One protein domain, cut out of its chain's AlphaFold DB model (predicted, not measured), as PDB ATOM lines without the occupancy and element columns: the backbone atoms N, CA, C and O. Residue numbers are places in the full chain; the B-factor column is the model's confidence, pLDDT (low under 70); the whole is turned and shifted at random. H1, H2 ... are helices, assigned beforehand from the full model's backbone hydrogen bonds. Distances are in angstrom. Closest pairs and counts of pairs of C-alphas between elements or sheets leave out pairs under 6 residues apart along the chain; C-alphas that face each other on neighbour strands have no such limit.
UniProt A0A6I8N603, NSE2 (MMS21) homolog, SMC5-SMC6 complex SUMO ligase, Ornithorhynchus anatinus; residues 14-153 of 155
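This is residues 14 to 153 of the 155 residues of the protein "NSE2 (MMS21) homolog, SMC5-SMC6 complex SUMO ligase" of Ornithorhynchus anatinus (UniProt A0A6I8N603). The longest helix, H2, makes a long hairpin with H1, and H5 begins alongside its turn end and continues far beyond it. H3 and H4 pack on H2. The printed part has 140 residues with five named helices, in the order H1 to H5 along the chain, which hold 122 of these residues, and no named strand; its class is all helix. The whole is an extended rod, radius of gyration of the C-alphas 23.4 A, spanning 93 by 28 by 20 A.

H2, residues 51 to 88, is the hub. H1, residues 14 to 46, touches it in a hairpin, closest C-alphas Ala 41 and Met 57, 5.8 A, at a shallow tilt of 13 degrees, opposite ways. H3, residues 96 to 108, touches residues 73 to 81 of H2 alone, closest C-alphas Val 100 and Ala 77, 5.3 A, at a steep tilt of 47 degrees. H4, residues 113 to 118, touches H2 about perpendicular, 77 degrees, closest C-alphas Leu 116 and Ala 65, 6.2 A. H5, residues 120 to 151, touches H1 with residues 125 to 136 alone, closest C-alphas Leu 129 and Phe 42, 6.6 A. H1, H2 and H5 form an up-and-down bundle, each running against the one before. O i to N i+4 pairs are all within hydrogen-bond range in H2, H3 and H5, 26 of 29 in H1, and 0 of 2 in H4, with 2 of 3 i+3 pairs.

H2 is 55.5 A long, H1 49.4 A, H5 47.0 A. C-alpha 14 opens H1 at (117.112, 137.064, 136.019); C-alpha 151 ends H5 at (166.684, 110.067, 85.435).

The printed part has no cut and no long link. Residues 152 to 153 are under pLDDT 70.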
ATOM      1  N   GLY A  14     116.351 136.310 137.025       82.75
ATOM      2  CA  GLY A  14     117.112 137.064 136.019       82.75
ATOM      3  C   GLY A  14     118.626 136.824 136.077       82.75
ATOM      4  O   GLY A  14     119.268 136.671 135.039       82.75
ATOM      5  N   TYR A  15     119.191 136.712 137.283       82.00
ATOM      6  CA  TYR A  15     120.612 136.386 137.461       82.00
ATOM      7  C   TYR A  15     120.951 134.983 136.951       82.00
ATOM      8  O   TYR A  15     122.014 134.765 136.374       82.00
ATOM      9  N   LEU A  16     120.025 134.042 137.121       84.50
ATOM     10  CA  LEU A  16     120.207 132.661 136.704       84.50
ATOM     11  C   LEU A  16     120.115 132.514 135.182       84.50
ATOM     12  O   LEU A  16     120.943 131.831 134.591       84.50
ATOM     13  N   GLU A  17     119.191 133.225 134.537       88.12
ATOM     14  CA  GLU A  17     119.101 133.282 133.070       88.12
ATOM     15  C   GLU A  17     120.359 133.892 132.439       88.12
ATOM     16  O   GLU A  17     120.865 133.403 131.425       88.12
ATOM     17  N   SER A  18     120.917 134.933 133.064       90.81
ATOM     18  CA  SER A  18     122.183 135.528 132.629       90.81
ATOM     19  C   SER A  18     123.357 134.553 132.782       90.81
ATOM     20  O   SER A  18     124.168 134.413 131.860       90.81
ATOM     21  N   ALA A  19     123.419 133.814 133.895       88.50
ATOM     22  CA  ALA A  19     124.425 132.778 134.106       88.50
ATOM     23  C   ALA A  19     124.298 131.627 133.088       88.50
ATOM     24  O   ALA A  19     125.300 131.219 132.504       88.50
ATOM     25  N   ILE A  20     123.078 131.156 132.804       91.69
ATOM     26  CA  ILE A  20     122.803 130.136 131.773       91.69
ATOM     27  C   ILE A  20     123.238 130.636 130.394       91.69
ATOM     28  O   ILE A  20     123.887 129.911 129.643       91.69
ATOM     29  N   SER A  21     122.923 131.887 130.063       93.19
ATOM     30  CA  SER A  21     123.324 132.502 128.793       93.19
ATOM     31  C   SER A  21     124.848 132.589 128.668       93.19
ATOM     32  O   SER A  21     125.405 132.269 127.621       93.19
ATOM     33  N   SER A  22     125.536 132.941 129.755       93.06
ATOM     34  CA  SER A  22     127.004 132.961 129.809       93.06
ATOM     35  C   SER A  22     127.601 131.565 129.614       93.06
ATOM     36  O   SER A  22     128.547 131.411 128.847       93.06
ATOM     37  N   LEU A  23     127.009 130.536 130.232       90.50
ATOM     38  CA  LEU A  23     127.410 129.136 130.043       90.50
ATOM     39  C   LEU A  23     127.212 128.662 128.600       90.50
ATOM     40  O   LEU A  23     128.094 128.013 128.047       90.50
ATOM     41  N   LYS A  24     126.093 129.018 127.960       93.44
ATOM     42  CA  LYS A  24     125.866 128.728 126.533       93.44
ATOM     43  C   LYS A  24     126.921 129.393 125.657       93.44
ATOM     44  O   LYS A  24     127.452 128.768 124.746       93.44
ATOM     45  N   ASN A  25     127.305 130.626 125.977       92.88
ATOM     46  CA  ASN A  25     128.358 131.318 125.238       92.88
ATOM     47  C   ASN A  25     129.716 130.596 125.326       92.88
ATOM     48  O   ASN A  25     130.493 130.679 124.375       92.88
ATOM     49  N   CYS A  26     129.994 129.821 126.384       91.50
ATOM     50  CA  CYS A  26     131.204 128.991 126.472       91.50
ATOM     51  C   CYS A  26     131.276 127.893 125.396       91.50
ATOM     52  O   CYS A  26     132.379 127.460 125.061       91.50
ATOM     53  N   GLN A  27     130.153 127.485 124.788       93.94
ATOM     54  CA  GLN A  27     130.161 126.552 123.650       93.94
ATOM     55  C   GLN A  27     130.987 127.099 122.476       93.94
ATOM     56  O   GLN A  27     131.633 126.338 121.760       93.94
ATOM     57  N   SER A  28     131.028 128.425 122.296       94.06
ATOM     58  CA  SER A  28     131.873 129.051 121.271       94.06
ATOM     59  C   SER A  28     133.367 128.803 121.512       94.06
ATOM     60  O   SER A  28     134.101 128.545 120.562       94.06
ATOM     61  N   CYS A  29     133.809 128.792 122.775       94.25
ATOM     62  CA  CYS A  29     135.189 128.489 123.147       94.25
ATOM     63  C   CYS A  29     135.545 127.027 122.850       94.25
ATOM     64  O   CYS A  29     136.631 126.753 122.347       94.25
ATOM     65  N   ILE A  30     134.622 126.098 123.122       95.56
ATOM     66  CA  ILE A  30     134.786 124.670 122.801       95.56
ATOM     67  C   ILE A  30     134.906 124.477 121.287       95.56
ATOM     68  O   ILE A  30     135.804 123.774 120.827       95.56
ATOM     69  N   ASN A  31     134.044 125.135 120.508       95.00
ATOM     70  CA  ASN A  31     134.093 125.080 119.047       95.00
ATOM     71  C   ASN A  31     135.425 125.613 118.510       95.00
ATOM     72  O   ASN A  31     136.091 124.920 117.751       95.00
ATOM     73  N   ALA A  32     135.858 126.787 118.976       96.44
ATOM     74  CA  ALA A  32     137.135 127.364 118.568       96.44
ATOM     75  C   ALA A  32     138.323 126.450 118.919       96.44
ATOM     76  O   ALA A  32     139.216 126.257 118.099       96.44
ATOM     77  N   GLY A  33     138.324 125.853 120.115       96.19
ATOM     78  CA  GLY A  33     139.352 124.892 120.523       96.19
ATOM     79  C   GLY A  33     139.364 123.627 119.662       96.19
ATOM     80  O   GLY A  33     140.433 123.173 119.259       96.19
ATOM     81  N   THR A  34     138.181 123.118 119.310       96.31
ATOM     82  CA  THR A  34     138.011 121.980 118.392       96.31
ATOM     83  C   THR A  34     138.609 122.291 117.016       96.31
ATOM     84  O   THR A  34     139.387 121.498 116.489       96.31
ATOM     85  N   ASP A  35     138.307 123.465 116.454       96.88
ATOM     86  CA  ASP A  35     138.818 123.884 115.144       96.88
ATOM     87  C   ASP A  35     140.344 124.051 115.160       96.88
ATOM     88  O   ASP A  35     141.040 123.621 114.238       96.88
ATOM     89  N   VAL A  36     140.893 124.642 116.226       97.06
ATOM     90  CA  VAL A  36     142.345 124.783 116.403       97.06
ATOM     91  C   VAL A  36     143.016 123.413 116.497       97.06
ATOM     92  O   VAL A  36     144.003 123.177 115.803       97.06
ATOM     93  N   ALA A  37     142.479 122.497 117.305       96.44
ATOM     94  CA  ALA A  37     143.019 121.149 117.449       96.44
ATOM     95  C   ALA A  37     143.007 120.383 116.115       96.44
ATOM     96  O   ALA A  37     144.012 119.775 115.741       96.44
ATOM     97  N   ALA A  38     141.916 120.475 115.352       96.06
ATOM     98  CA  ALA A  38     141.830 119.879 114.024       96.06
ATOM     99  C   ALA A  38     142.898 120.449 113.072       96.06
ATOM    100  O   ALA A  38     143.639 119.691 112.448       96.06
ATOM    101  N   ASN A  39     143.049 121.775 113.022       95.19
ATOM    102  CA  ASN A  39     144.045 122.435 112.171       95.19
ATOM    103  C   ASN A  39     145.488 122.062 112.535       95.19
ATOM    104  O   ASN A  39     146.320 121.858 111.646       95.19
ATOM    105  N   VAL A  40     145.790 121.936 113.830       94.44
ATOM    106  CA  VAL A  40     147.098 121.455 114.294       94.44
ATOM    107  C   VAL A  40     147.329 120.022 113.817       94.44
ATOM    108  O   VAL A  40     148.372 119.744 113.233       94.44
ATOM    109  N   ALA A  41     146.350 119.130 113.974       94.19
ATOM    110  CA  ALA A  41     146.458 117.753 113.494       94.19
ATOM    111  C   ALA A  41     146.681 117.671 111.972       94.19
ATOM    112  O   ALA A  41     147.505 116.881 111.513       94.19
ATOM    113  N   PHE A  42     145.995 118.502 111.181       93.62
ATOM    114  CA  PHE A  42     146.211 118.567 109.732       93.62
ATOM    115  C   PHE A  42     147.627 119.041 109.391       93.62
ATOM    116  O   PHE A  42     148.319 118.391 108.609       93.62
ATOM    117  N   SER A  43     148.104 120.096 110.053       91.56
ATOM    118  CA  SER A  43     149.463 120.622 109.860       91.56
ATOM    119  C   SER A  43     150.539 119.582 110.208       91.56
ATOM    120  O   SER A  43     151.565 119.473 109.530       91.56
ATOM    121  N   LEU A  44     150.307 118.778 111.249       90.94
ATOM    122  CA  LEU A  44     151.188 117.680 111.660       90.94
ATOM    123  C   LEU A  44     151.298 116.593 110.577       90.94
ATOM    124  O   LEU A  44     152.407 116.144 110.264       90.94
ATOM    125  N   VAL A  45     150.175 116.218 109.955       88.94
ATOM    126  CA  VAL A  45     150.136 115.262 108.834       88.94
ATOM    127  C   VAL A  45     150.895 115.805 107.618       88.94
ATOM    128  O   VAL A  45     151.684 115.085 106.999       88.94
ATOM    129  N   GLU A  46     150.690 117.078 107.274       86.94
ATOM    130  CA  GLU A  46     151.341 117.731 106.128       86.94
ATOM    131  C   GLU A  46     152.862 117.808 106.288       86.94
ATOM    132  O   GLU A  46     153.613 117.529 105.348       86.94
ATOM    133  N   THR A  47     153.321 118.123 107.498       86.38
ATOM    134  CA  THR A  47     154.747 118.237 107.835       86.38
ATOM    135  C   THR A  47     155.426 116.888 108.091       86.38
ATOM    136  O   THR A  47     156.640 116.845 108.287       86.38
ATOM    137  N   ARG A  48     154.682 115.771 107.997       73.00
ATOM    138  CA  ARG A  48     155.165 114.391 108.206       73.00
ATOM    139  C   ARG A  48     155.780 114.174 109.591       73.00
ATOM    140  O   ARG A  48     156.822 113.528 109.722       73.00
ATOM    141  N   THR A  49     155.128 114.721 110.608       71.38
ATOM    142  CA  THR A  49     155.453 114.443 112.016       71.38
ATOM    143  C   THR A  49     155.088 113.004 112.406       71.38
ATOM    144  O   THR A  49     154.631 112.215 111.573       71.38
ATOM    145  N   LYS A  50     155.395 112.593 113.643       73.69
ATOM    146  CA  LYS A  50     155.254 111.191 114.058       73.69
ATOM    147  C   LYS A  50     153.777 110.823 114.221       73.69
ATOM    148  O   LYS A  50     152.968 111.628 114.661       73.69
ATOM    149  N   VAL A  51     153.451 109.552 113.977       73.19
ATOM    150  CA  VAL A  51     152.098 108.990 114.192       73.19
ATOM    151  C   VAL A  51     151.614 109.181 115.641       73.19
ATOM    152  O   VAL A  51     150.420 109.298 115.898       73.19
ATOM    153  N   GLU A  52     152.545 109.240 116.594       76.38
ATOM    154  CA  GLU A  52     152.283 109.524 118.010       76.38
ATOM    155  C   GLU A  52     151.654 110.912 118.222       76.38
ATOM    156  O   GLU A  52     150.718 111.039 119.014       76.38
ATOM    157  N   ASP A  53     152.103 111.922 117.470       78.38
ATOM    158  CA  ASP A  53     151.601 113.297 117.558       78.38
ATOM    159  C   ASP A  53     150.176 113.395 116.984       78.38
ATOM    160  O   ASP A  53     149.317 114.081 117.537       78.38
ATOM    161  N   GLU A  54     149.882 112.636 115.922       74.31
ATOM    162  CA  GLU A  54     148.532 112.538 115.354       74.31
ATOM    163  C   GLU A  54     147.550 111.887 116.340       74.31
ATOM    164  O   GLU A  54     146.472 112.426 116.584       74.31
ATOM    165  N   ASN A  55     147.935 110.760 116.953       82.44
ATOM    166  CA  ASN A  55     147.111 110.071 117.952       82.44
ATOM    167  C   ASN A  55     146.849 110.948 119.186       82.44
ATOM    168  O   ASN A  55     145.768 110.882 119.772       82.44
ATOM    169  N   CYS A  56     147.815 111.790 119.569       88.38
ATOM    170  CA  CYS A  56     147.631 112.778 120.628       88.38
ATOM    171  C   CYS A  56     146.498 113.754 120.279       88.38
ATOM    172  O   CYS A  56     145.591 113.965 121.083       88.38
ATOM    173  N   MET A  57     146.480 114.270 119.047       94.25
ATOM    174  CA  MET A  57     145.414 115.171 118.607       94.25
ATOM    175  C   MET A  57     144.057 114.475 118.464       94.25
ATOM    176  O   MET A  57     143.031 115.092 118.747       94.25
ATOM    177  N   GLU A  58     144.016 113.191 118.093       93.94
ATOM    178  CA  GLU A  58     142.767 112.417 118.118       93.94
ATOM    179  C   GLU A  58     142.174 112.336 119.533       93.94
ATOM    180  O   GLU A  58     140.963 112.501 119.695       93.94
ATOM    181  N   ASN A  59     143.010 112.158 120.561       95.00
ATOM    182  CA  ASN A  59     142.557 112.170 121.955       95.00
ATOM    183  C   ASN A  59     142.031 113.548 122.371       95.00
ATOM    184  O   ASN A  59     140.945 113.628 122.941       95.00
ATOM    185  N   VAL A  60     142.732 114.630 122.018       96.38
ATOM    186  CA  VAL A  60     142.277 116.007 122.296       96.38
ATOM    187  C   VAL A  60     140.908 116.279 121.661       96.38
ATOM    188  O   VAL A  60     140.035 116.886 122.278       96.38
ATOM    189  N   MET A  61     140.665 115.782 120.446       97.25
ATOM    190  CA  MET A  61     139.355 115.916 119.798       97.25
ATOM    191  C   MET A  61     138.246 115.154 120.542       97.25
ATOM    192  O   MET A  61     137.109 115.626 120.606       97.25
ATOM    193  N   LEU A  62     138.557 113.997 121.137       96.62
ATOM    194  CA  LEU A  62     137.613 113.260 121.988       96.62
ATOM    195  C   LEU A  62     137.360 113.973 123.320       96.62
ATOM    196  O   LEU A  62     136.222 113.978 123.785       96.62
ATOM    197  N   GLU A  63     138.376 114.607 123.905       96.50
ATOM    198  CA  GLU A  63     138.230 115.440 125.105       96.50
ATOM    199  C   GLU A  63     137.312 116.638 124.838       96.50
ATOM    200  O   GLU A  63     136.401 116.894 125.625       96.50
ATOM    201  N   TYR A  64     137.453 117.315 123.692       96.81
ATOM    202  CA  TYR A  64     136.516 118.371 123.292       96.81
ATOM    203  C   TYR A  64     135.090 117.844 123.082       96.81
ATOM    204  O   TYR A  64     134.132 118.495 123.499       96.81
ATOM    205  N   ALA A  65     134.926 116.655 122.493       96.56
ATOM    206  CA  ALA A  65     133.610 116.028 122.351       96.56
ATOM    207  C   ALA A  65     132.986 115.653 123.710       96.56
ATOM    208  O   ALA A  65     131.770 115.776 123.889       96.56
ATOM    209  N   ALA A  66     133.800 115.206 124.673       96.38
ATOM    210  CA  ALA A  66     133.363 114.930 126.039       96.38
ATOM    211  C   ALA A  66     132.954 116.217 126.764       96.38
ATOM    212  O   ALA A  66     131.866 116.270 127.337       96.38
ATOM    213  N   LEU A  67     133.775 117.264 126.664       96.19
ATOM    214  CA  LEU A  67     133.521 118.566 127.275       96.19
ATOM    215  C   LEU A  67     132.246 119.218 126.724       96.19
ATOM    216  O   LEU A  67     131.446 119.744 127.495       96.19
ATOM    217  N   ASP A  68     132.013 119.140 125.409       95.00
ATOM    218  CA  ASP A  68     130.775 119.620 124.787       95.00
ATOM    219  C   ASP A  68     129.547 118.864 125.323       95.00
ATOM    220  O   ASP A  68     128.561 119.473 125.744       95.00
ATOM    221  N   ARG A  69     129.619 117.525 125.389       95.50
ATOM    222  CA  ARG A  69     128.566 116.685 125.982       95.50
ATOM    223  C   ARG A  69     128.283 117.093 127.429       95.50
ATOM    224  O   ARG A  69     127.120 117.250 127.795       95.50
ATOM    225  N   GLU A  70     129.322 117.239 128.243       94.81
ATOM    226  CA  GLU A  70     129.209 117.569 129.666       94.81
ATOM    227  C   GLU A  70     128.624 118.962 129.892       94.81
ATOM    228  O   GLU A  70     127.688 119.106 130.682       94.81
ATOM    229  N   LEU A  71     129.096 119.970 129.152       95.31
ATOM    230  CA  LEU A  71     128.554 121.325 129.222       95.31
ATOM    231  C   LEU A  71     127.068 121.342 128.838       95.31
ATOM    232  O   LEU A  71     126.253 121.931 129.549       95.31
ATOM    233  N   ASN A  72     126.695 120.646 127.762       94.44
ATOM    234  CA  ASN A  72     125.305 120.554 127.314       94.44
ATOM    235  C   ASN A  72     124.407 119.855 128.346       94.44
ATOM    236  O   ASN A  72     123.287 120.302 128.602       94.44
ATOM    237  N   GLN A  73     124.895 118.789 128.983       95.94
ATOM    238  CA  GLN A  73     124.178 118.099 130.060       95.94
ATOM    239  C   GLN A  73     123.999 118.986 131.295       95.94
ATOM    240  O   GLN A  73     122.924 118.984 131.900       95.94
ATOM    241  N   TYR A  74     125.022 119.764 131.649       95.44
ATOM    242  CA  TYR A  74     124.952 120.711 132.756       95.44
ATOM    243  C   TYR A  74     123.937 121.828 132.483       95.44
ATOM    244  O   TYR A  74     123.057 122.066 133.311       95.44
ATOM    245  N   ILE A  75     123.995 122.455 131.302       94.88
ATOM    246  CA  ILE A  75     123.026 123.479 130.875       94.88
ATOM    247  C   ILE A  75     121.604 122.916 130.938       94.88
ATOM    248  O   ILE A  75     120.734 123.532 131.550       94.88
ATOM    249  N   TRP A  76     121.383 121.715 130.396       95.44
ATOM    250  CA  TRP A  76     120.082 121.050 130.442       95.44
ATOM    251  C   TRP A  76     119.580 120.829 131.878       95.44
ATOM    252  O   TRP A  76     118.407 121.076 132.170       95.44
ATOM    253  N   ALA A  77     120.449 120.391 132.793       96.25
ATOM    254  CA  ALA A  77     120.080 120.150 134.187       96.25
ATOM    255  C   ALA A  77     119.719 121.453 134.921       96.25
ATOM    256  O   ALA A  77     118.733 121.491 135.667       96.25
ATOM    257  N   VAL A  78     120.478 122.526 134.680       93.75
ATOM    258  CA  VAL A  78     120.203 123.856 135.238       93.75
ATOM    259  C   VAL A  78     118.885 124.394 134.686       93.75
ATOM    260  O   VAL A  78     117.975 124.662 135.466       93.75
ATOM    261  N   GLU A  79     118.719 124.467 133.364       93.81
ATOM    262  CA  GLU A  79     117.484 124.949 132.730       93.81
ATOM    263  C   GLU A  79     116.260 124.134 133.149       93.81
ATOM    264  O   GLU A  79     115.208 124.692 133.464       93.81
ATOM    265  N   GLY A  80     116.393 122.808 133.207       93.38
ATOM    266  CA  GLY A  80     115.335 121.919 133.671       93.38
ATOM    267  C   GLY A  80     114.921 122.202 135.116       93.38
ATOM    268  O   GLY A  80     113.734 122.125 135.435       93.38
ATOM    269  N   THR A  81     115.874 122.560 135.979       92.94
ATOM    270  CA  THR A  81     115.611 122.952 137.373       92.94
ATOM    271  C   THR A  81     114.931 124.314 137.446       92.94
ATOM    272  O   THR A  81     113.906 124.446 138.109       92.94
ATOM    273  N   VAL A  82     115.421 125.309 136.700       90.00
ATOM    274  CA  VAL A  82     114.802 126.645 136.622       90.00
ATOM    275  C   VAL A  82     113.362 126.568 136.140       90.00
ATOM    276  O   VAL A  82     112.459 127.136 136.753       90.00
ATOM    277  N   ASN A  83     113.135 125.838 135.052       91.12
ATOM    278  CA  ASN A  83     111.816 125.684 134.456       91.12
ATOM    279  C   ASN A  83     110.864 124.898 135.355       91.12
ATOM    280  O   ASN A  83     109.657 125.102 135.281       91.12
ATOM    281  N   GLN A  84     111.382 123.990 136.184       90.81
ATOM    282  CA  GLN A  84     110.592 123.328 137.213       90.81
ATOM    283  C   GLN A  84     110.198 124.313 138.319       90.81
ATOM    284  O   GLN A  84     109.019 124.425 138.627       90.81
ATOM    285  N   LEU A  85     111.142 125.105 138.830       88.69
ATOM    286  CA  LEU A  85     110.878 126.087 139.884       88.69
ATOM    287  C   LEU A  85     109.832 127.135 139.483       88.69
ATOM    288  O   LEU A  85     108.950 127.468 140.268       88.69
ATOM    289  N   LYS A  86     109.918 127.626 138.240       87.00
ATOM    290  CA  LYS A  86     108.953 128.577 137.669       87.00
ATOM    291  C   LYS A  86     107.544 127.996 137.532       87.00
ATOM    292  O   LYS A  86     106.586 128.758 137.544       87.00
ATOM    293  N   ARG A  87     107.421 126.680 137.330       88.69
ATOM    294  CA  ARG A  87     106.127 125.992 137.194       88.69
ATOM    295  C   ARG A  87     105.530 125.639 138.546       88.69
ATOM    296  O   ARG A  87     104.345 125.859 138.754       88.69
ATOM    297  N   ASP A  88     106.356 125.094 139.431       87.69
ATOM    298  CA  ASP A  88     105.910 124.539 140.706       87.69
ATOM    299  C   ASP A  88     105.679 125.646 141.752       87.69
ATOM    300  O   ASP A  88     104.966 125.408 142.722       87.69
ATOM    301  N   CYS A  89     106.248 126.849 141.548       81.56
ATOM    302  CA  CYS A  89     106.130 128.025 142.423       81.56
ATOM    303  C   CYS A  89     106.157 127.659 143.920       81.56
ATOM    304  O   CYS A  89     105.208 127.965 144.645       81.56
ATOM    305  N   PRO A  90     107.212 126.964 144.383       79.06
ATOM    306  CA  PRO A  90     107.223 126.402 145.722       79.06
ATOM    307  C   PRO A  90     107.192 127.510 146.784       79.06
ATOM    308  O   PRO A  90     107.858 128.537 146.644       79.06
ATOM    309  N   GLU A  91     106.441 127.286 147.867       77.06
ATOM    310  CA  GLU A  91     106.327 128.236 148.991       77.06
ATOM    311  C   GLU A  91     107.671 128.506 149.682       77.06
ATOM    312  O   GLU A  91     107.888 129.578 150.246       77.06
ATOM    313  N   THR A  92     108.588 127.539 149.627       79.62
ATOM    314  CA  THR A  92     109.955 127.650 150.142       79.62
ATOM    315  C   THR A  92     110.949 127.368 149.028       79.62
ATOM    316  O   THR A  92     110.707 126.523 148.168       79.62
ATOM    317  N   ILE A  93     112.076 128.085 149.025       77.50
ATOM    318  CA  ILE A  93     113.141 127.859 148.044       77.50
ATOM    319  C   ILE A  93     113.753 126.475 148.323       77.50
ATOM    320  O   ILE A  93     114.308 126.282 149.407       77.50
ATOM    321  N   PRO A  94     113.658 125.513 147.390       84.50
ATOM    322  CA  PRO A  94     114.245 124.192 147.562       84.50
ATOM    323  C   PRO A  94     115.756 124.222 147.311       84.50
ATOM    324  O   PRO A  94     116.307 125.196 146.791       84.50
ATOM    325  N   ASP A  95     116.430 123.122 147.641       89.81
ATOM    326  CA  ASP A  95     117.851 122.943 147.348       89.81
ATOM    327  C   ASP A  95     118.089 122.774 145.836       89.81
ATOM    328  O   ASP A  95     118.022 121.678 145.272       89.81
ATOM    329  N   LEU A  96     118.390 123.894 145.177       89.31
ATOM    330  CA  LEU A  96     118.677 123.945 143.745       89.31
ATOM    331  C   LEU A  96     119.890 123.096 143.365       89.31
ATOM    332  O   LEU A  96     119.907 122.516 142.279       89.31
ATOM    333  N   GLN A  97     120.897 123.016 144.237       91.25
ATOM    334  CA  GLN A  97     122.108 122.258 143.954       91.25
ATOM    335  C   GLN A  97     121.785 120.767 143.878       91.25
ATOM    336  O   GLN A  97     122.146 120.123 142.891       91.25
ATOM    337  N   SER A  98     121.054 120.238 144.863       94.44
ATOM    338  CA  SER A  98     120.625 118.835 144.855       94.44
ATOM    339  C   SER A  98     119.762 118.515 143.630       94.44
ATOM    340  O   SER A  98     119.976 117.493 142.980       94.44
ATOM    341  N   MET A  99     118.830 119.400 143.258       94.38
ATOM    342  CA  MET A  99     117.975 119.197 142.079       94.38
ATOM    343  C   MET A  99     118.776 119.135 140.770       94.38
ATOM    344  O   MET A  99     118.535 118.264 139.929       94.38
ATOM    345  N   VAL A 100     119.743 120.042 140.591       95.06
ATOM    346  CA  VAL A 100     120.625 120.039 139.415       95.06
ATOM    347  C   VAL A 100     121.478 118.772 139.398       95.06
ATOM    348  O   VAL A 100     121.560 118.113 138.361       95.06
ATOM    349  N   GLN A 101     122.071 118.392 140.533       96.50
ATOM    350  CA  GLN A 101     122.902 117.190 140.646       96.50
ATOM    351  C   GLN A 101     122.120 115.906 140.356       96.50
ATOM    352  O   GLN A 101     122.641 115.018 139.678       96.50
ATOM    353  N   GLU A 102     120.870 115.800 140.806       96.56
ATOM    354  CA  GLU A 102     120.009 114.646 140.537       96.56
ATOM    355  C   GLU A 102     119.705 114.505 139.035       96.56
ATOM    356  O   GLU A 102     119.885 113.426 138.448       96.56
ATOM    357  N   LYS A 103     119.294 115.606 138.387       96.38
ATOM    358  CA  LYS A 103     119.035 115.641 136.938       96.38
ATOM    359  C   LYS A 103     120.297 115.297 136.150       96.38
ATOM    360  O   LYS A 103     120.246 114.459 135.246       96.38
ATOM    361  N   LEU A 104     121.428 115.894 136.522       96.81
ATOM    362  CA  LEU A 104     122.717 115.675 135.872       96.81
ATOM    363  C   LEU A 104     123.188 114.221 136.018       96.81
ATOM    364  O   LEU A 104     123.511 113.573 135.025       96.81
ATOM    365  N   SER A 105     123.129 113.659 137.225       96.12
ATOM    366  CA  SER A 105     123.517 112.264 137.486       96.12
ATOM    367  C   SER A 105     122.655 111.271 136.701       96.12
ATOM    368  O   SER A 105     123.134 110.235 136.238       96.12
ATOM    369  N   THR A 106     121.370 111.586 136.519       95.19
ATOM    370  CA  THR A 106     120.434 110.745 135.761       95.19
ATOM    371  C   THR A 106     120.804 110.654 134.284       95.19
ATOM    372  O   THR A 106     120.726 109.564 133.708       95.19
ATOM    373  N   VAL A 107     121.223 111.765 133.670       93.81
ATOM    374  CA  VAL A 107     121.682 111.750 132.274       93.81
ATOM    375  C   VAL A 107     123.090 111.158 132.160       93.81
ATOM    376  O   VAL A 107     123.321 110.319 131.291       93.81
ATOM    377  N   GLN A 108     123.990 111.478 133.093       93.94
ATOM    378  CA  GLN A 108     125.373 110.994 133.087       93.94
ATOM    379  C   GLN A 108     125.493 109.481 133.282       93.94
ATOM    380  O   GLN A 108     126.392 108.867 132.717       93.94
ATOM    381  N   ARG A 109     124.559 108.837 133.994       92.44
ATOM    382  CA  ARG A 109     124.535 107.368 134.139       92.44
ATOM    383  C   ARG A 109     124.452 106.629 132.798       92.44
ATOM    384  O   ARG A 109     124.816 105.461 132.716       92.44
ATOM    385  N   LYS A 110     123.943 107.291 131.756       90.00
ATOM    386  CA  LYS A 110     123.830 106.745 130.397       90.00
ATOM    387  C   LYS A 110     125.020 107.127 129.508       90.00
ATOM    388  O   LYS A 110     125.039 106.739 128.339       90.00
ATOM    389  N   ASN A 111     125.984 107.890 130.027       92.56
ATOM    390  CA  ASN A 111     127.166 108.270 129.272       92.56
ATOM    391  C   ASN A 111     128.017 107.038 128.980       92.56
ATOM    392  O   ASN A 111     128.210 106.160 129.816       92.56
ATOM    393  N   CYS A 112     128.527 106.995 127.759       90.94
ATOM    394  CA  CYS A 112     129.456 105.979 127.311       90.94
ATOM    395  C   CYS A 112     130.468 106.669 126.410       90.94
ATOM    396  O   CYS A 112     130.088 107.272 125.404       90.94
ATOM    397  N   ASP A 113     131.745 106.599 126.769       90.38
ATOM    398  CA  ASP A 113     132.793 107.298 126.023       90.38
ATOM    399  C   ASP A 113     133.042 106.668 124.653       90.38
ATOM    400  O   ASP A 113     133.424 107.357 123.712       90.38
ATOM    401  N   ALA A 114     132.660 105.401 124.464       91.44
ATOM    402  CA  ALA A 114     132.619 104.794 123.137       91.44
ATOM    403  C   ALA A 114     131.648 105.517 122.179       91.44
ATOM    404  O   ALA A 114     131.818 105.441 120.965       91.44
ATOM    405  N   ASN A 115     130.647 106.250 122.690       91.44
ATOM    406  CA  ASN A 115     129.772 107.067 121.846       91.44
ATOM    407  C   ASN A 115     130.443 108.363 121.371       91.44
ATOM    408  O   ASN A 115     129.981 108.929 120.383       91.44
ATOM    409  N   LEU A 116     131.534 108.819 122.002       93.50
ATOM    410  CA  LEU A 116     132.275 110.007 121.550       93.50
ATOM    411  C   LEU A 116     132.898 109.787 120.168       93.50
ATOM    412  O   LEU A 116     132.933 110.702 119.355       93.50
ATOM    413  N   GLN A 117     133.263 108.542 119.850       92.25
ATOM    414  CA  GLN A 117     133.741 108.132 118.524       92.25
ATOM    415  C   GLN A 117     132.698 108.349 117.412       92.25
ATOM    416  O   GLN A 117     133.044 108.398 116.236       92.25
ATOM    417  N   LYS A 118     131.415 108.470 117.777       92.19
ATOM    418  CA  LYS A 118     130.295 108.724 116.859       92.19
ATOM    419  C   LYS A 118     129.892 110.200 116.824       92.19
ATOM    420  O   LYS A 118     128.889 110.533 116.197       92.19
ATOM    421  N   ASN A 119     130.614 111.077 117.524       93.81
ATOM    422  CA  ASN A 119     130.377 112.512 117.457       93.81
ATOM    423  C   ASN A 119     130.606 113.002 116.019       93.81
ATOM    424  O   ASN A 119     131.607 112.658 115.394       93.81
ATOM    425  N   GLU A 120     129.679 113.807 115.501       94.50
ATOM    426  CA  GLU A 120     129.706 114.270 114.112       94.50
ATOM    427  C   GLU A 120     131.004 115.012 113.765       94.50
ATOM    428  O   GLU A 120     131.644 114.684 112.766       94.50
ATOM    429  N   LYS A 121     131.444 115.940 114.622       94.00
ATOM    430  CA  LYS A 121     132.681 116.706 114.406       94.00
ATOM    431  C   LYS A 121     133.908 115.803 114.440       94.00
ATOM    432  O   LYS A 121     134.800 115.945 113.608       94.00
ATOM    433  N   PHE A 122     133.939 114.837 115.360       96.12
ATOM    434  CA  PHE A 122     135.028 113.862 115.434       96.12
ATOM    435  C   PHE A 122     135.089 112.967 114.185       96.12
ATOM    436  O   PHE A 122     136.166 112.734 113.637       96.12
ATOM    437  N   MET A 123     133.942 112.495 113.689       96.50
ATOM    438  CA  MET A 123     133.886 111.694 112.462       96.50
ATOM    439  C   MET A 123     134.342 112.491 111.236       96.50
ATOM    440  O   MET A 123     135.151 111.987 110.456       96.50
ATOM    441  N   GLN A 124     133.878 113.736 111.093       96.38
ATOM    442  CA  GLN A 124     134.309 114.640 110.020       96.38
ATOM    443  C   GLN A 124     135.824 114.875 110.067       96.38
ATOM    444  O   GLN A 124     136.506 114.757 109.052       96.38
ATOM    445  N   PHE A 125     136.368 115.116 111.260       96.56
ATOM    446  CA  PHE A 125     137.803 115.249 111.488       96.56
ATOM    447  C   PHE A 125     138.595 114.006 111.038       96.56
ATOM    448  O   PHE A 125     139.561 114.116 110.278       96.56
ATOM    449  N   LYS A 126     138.163 112.803 111.441       95.88
ATOM    450  CA  LYS A 126     138.804 111.536 111.038       95.88
ATOM    451  C   LYS A 126     138.756 111.320 109.526       95.88
ATOM    452  O   LYS A 126     139.718 110.818 108.939       95.88
ATOM    453  N   GLU A 127     137.651 111.693 108.891       96.44
ATOM    454  CA  GLU A 127     137.511 111.627 107.439       96.44
ATOM    455  C   GLU A 127     138.469 112.590 106.726       96.44
ATOM    456  O   GLU A 127     139.166 112.177 105.796       96.44
ATOM    457  N   GLN A 128     138.567 113.836 107.191       95.44
ATOM    458  CA  GLN A 128     139.496 114.826 106.645       95.44
ATOM    459  C   GLN A 128     140.953 114.362 106.769       95.44
ATOM    460  O   GLN A 128     141.690 114.402 105.781       95.44
ATOM    461  N   LEU A 129     141.349 113.804 107.922       93.25
ATOM    462  CA  LEU A 129     142.677 113.202 108.105       93.25
ATOM    463  C   LEU A 129     142.950 112.076 107.103       93.25
ATOM    464  O   LEU A 129     144.030 112.008 106.509       93.25
ATOM    465  N   ARG A 130     141.982 111.175 106.902       93.31
ATOM    466  CA  ARG A 130     142.114 110.069 105.945       93.31
ATOM    467  C   ARG A 130     142.327 110.596 104.527       93.31
ATOM    468  O   ARG A 130     143.217 110.107 103.829       93.31
ATOM    469  N   ASN A 131     141.540 111.586 104.117       94.25
ATOM    470  CA  ASN A 131     141.617 112.170 102.780       94.25
ATOM    471  C   ASN A 131     142.963 112.877 102.560       94.25
ATOM    472  O   ASN A 131     143.608 112.665 101.532       94.25
ATOM    473  N   LEU A 132     143.439 113.632 103.553       92.00
ATOM    474  CA  LEU A 132     144.734 114.311 103.506       92.00
ATOM    475  C   LEU A 132     145.895 113.317 103.351       92.00
ATOM    476  O   LEU A 132     146.746 113.462 102.472       92.00
ATOM    477  N   LYS A 133     145.888 112.232 104.135       90.00
ATOM    478  CA  LYS A 133     146.890 111.157 104.032       90.00
ATOM    479  C   LYS A 133     146.887 110.494 102.652       90.00
ATOM    480  O   LYS A 133     147.953 110.214 102.101       90.00
ATOM    481  N   GLN A 134     145.709 110.260 102.070       91.38
ATOM    482  CA  GLN A 134     145.586 109.709 100.717       91.38
ATOM    483  C   GLN A 134     146.171 110.657  99.663       91.38
ATOM    484  O   GLN A 134     146.960 110.214  98.826       91.38
ATOM    485  N   GLN A 135     145.856 111.952  99.734       90.44
ATOM    486  CA  GLN A 135     146.406 112.959  98.822       90.44
ATOM    487  C   GLN A 135     147.936 113.025  98.901       90.44
ATOM    488  O   GLN A 135     148.610 112.967  97.873       90.44
ATOM    489  N   LEU A 136     148.502 113.057 100.111       88.25
ATOM    490  CA  LEU A 136     149.956 113.066 100.303       88.25
ATOM    491  C   LEU A 136     150.628 111.807  99.745       88.25
ATOM    492  O   LEU A 136     151.731 111.884  99.203       88.25
ATOM    493  N   ASN A 137     149.980 110.646  99.847       86.75
ATOM    494  CA  ASN A 137     150.497 109.407  99.272       86.75
ATOM    495  C   ASN A 137     150.473 109.423  97.737       86.75
ATOM    496  O   ASN A 137     151.460 109.025  97.120       86.75
ATOM    497  N   LEU A 138     149.409 109.939  97.118       89.81
ATOM    498  CA  LEU A 138     149.345 110.114  95.662       89.81
ATOM    499  C   LEU A 138     150.421 111.085  95.162       89.81
ATOM    500  O   LEU A 138     151.125 110.780  94.199       89.81
ATOM    501  N   LEU A 139     150.615 112.211  95.856       88.00
ATOM    502  CA  LEU A 139     151.663 113.179  95.528       88.00
ATOM    503  C   LEU A 139     153.060 112.556  95.613       88.00
ATOM    504  O   LEU A 139     153.869 112.742  94.706       88.00
ATOM    505  N   LYS A 140     153.340 111.766  96.660       86.50
ATOM    506  CA  LYS A 140     154.605 111.020  96.779       86.50
ATOM    507  C   LYS A 140     154.835 110.104  95.578       86.50
ATOM    508  O   LYS A 140     155.931 110.103  95.031       86.50
ATOM    509  N   ILE A 141     153.816 109.349  95.167       88.81
ATOM    510  CA  ILE A 141     153.905 108.442  94.017       88.81
ATOM    511  C   ILE A 141     154.227 109.240  92.748       88.81
ATOM    512  O   ILE A 141     155.189 108.907  92.060       88.81
ATOM    513  N   CYS A 142     153.509 110.331  92.468       88.38
ATOM    514  CA  CYS A 142     153.776 111.183  91.303       88.38
ATOM    515  C   CYS A 142     155.206 111.744  91.282       88.38
ATOM    516  O   CYS A 142     155.849 111.724  90.233       88.38
ATOM    517  N   LEU A 143     155.722 112.204  92.427       87.00
ATOM    518  CA  LEU A 143     157.092 112.713  92.533       87.00
ATOM    519  C   LEU A 143     158.135 111.622  92.251       87.00
ATOM    520  O   LEU A 143     159.129 111.887  91.579       87.00
ATOM    521  N   ILE A 144     157.899 110.388  92.710       88.31
ATOM    522  CA  ILE A 144     158.765 109.239  92.405       88.31
ATOM    523  C   ILE A 144     158.763 108.955  90.898       88.31
ATOM    524  O   ILE A 144     159.832 108.829  90.299       88.31
ATOM    525  N   TRP A 145     157.586 108.925  90.262       88.38
ATOM    526  CA  TRP A 145     157.479 108.732  88.812       88.38
ATOM    527  C   TRP A 145     158.199 109.834  88.026       88.38
ATOM    528  O   TRP A 145     158.933 109.527  87.090       88.38
ATOM    529  N   GLN A 146     158.057 111.100  88.426       86.56
ATOM    530  CA  GLN A 146     158.793 112.213  87.817       86.56
ATOM    531  C   GLN A 146     160.311 112.086  88.010       86.56
ATOM    532  O   GLN A 146     161.072 112.354  87.078       86.56
ATOM    533  N   GLY A 147     160.767 111.636  89.179       85.00
ATOM    534  CA  GLY A 147     162.181 111.348  89.427       85.00
ATOM    535  C   GLY A 147     162.729 110.264  88.492       85.00
ATOM    536  O   GLY A 147     163.795 110.432  87.909       85.00
ATOM    537  N   HIS A 148     161.972 109.187  88.272       82.56
ATOM    538  CA  HIS A 148     162.371 108.109  87.359       82.56
ATOM    539  C   HIS A 148     162.376 108.565  85.889       82.56
ATOM    540  O   HIS A 148     163.314 108.261  85.153       82.56
ATOM    541  N   LEU A 149     161.371 109.340  85.466       76.88
ATOM    542  CA  LEU A 149     161.292 109.926  84.120       76.88
ATOM    543  C   LEU A 149     162.456 110.883  83.827       76.88
ATOM    544  O   LEU A 149     163.002 110.872  82.730       76.88
ATOM    545  N   THR A 150     162.847 111.704  84.803       76.06
ATOM    546  CA  THR A 150     163.954 112.662  84.646       76.06
ATOM    547  C   THR A 150     165.333 112.006  84.721       76.06
ATOM    548  O   THR A 150     166.273 112.518  84.113       76.06
ATOM    549  N   ALA A 151     165.464 110.871  85.415       73.25
ATOM    550  CA  ALA A 151     166.684 110.067  85.435       73.25
ATOM    551  C   ALA A 151     166.913 109.310  84.113       73.25
ATOM    552  O   ALA A 151     168.032 109.298  83.619       73.25
ATOM    553  N   GLY A 152     165.862 108.754  83.497       64.19
ATOM    554  CA  GLY A 152     165.959 108.021  82.223       64.19
ATOM    555  C   GLY A 152     166.185 108.879  80.969       64.19
ATOM    556  O   GLY A 152     166.332 108.331  79.884       64.19
ATOM    557  N   PHE A 153     166.196 110.210  81.095       56.53
ATOM    558  CA  PHE A 153     166.479 111.159  80.004       56.53
ATOM    559  C   PHE A 153     167.924 111.694  80.021       56.53
ATOM    560  O   PHE A 153     168.255 112.574  79.227       56.53
TER     561      PHE A 153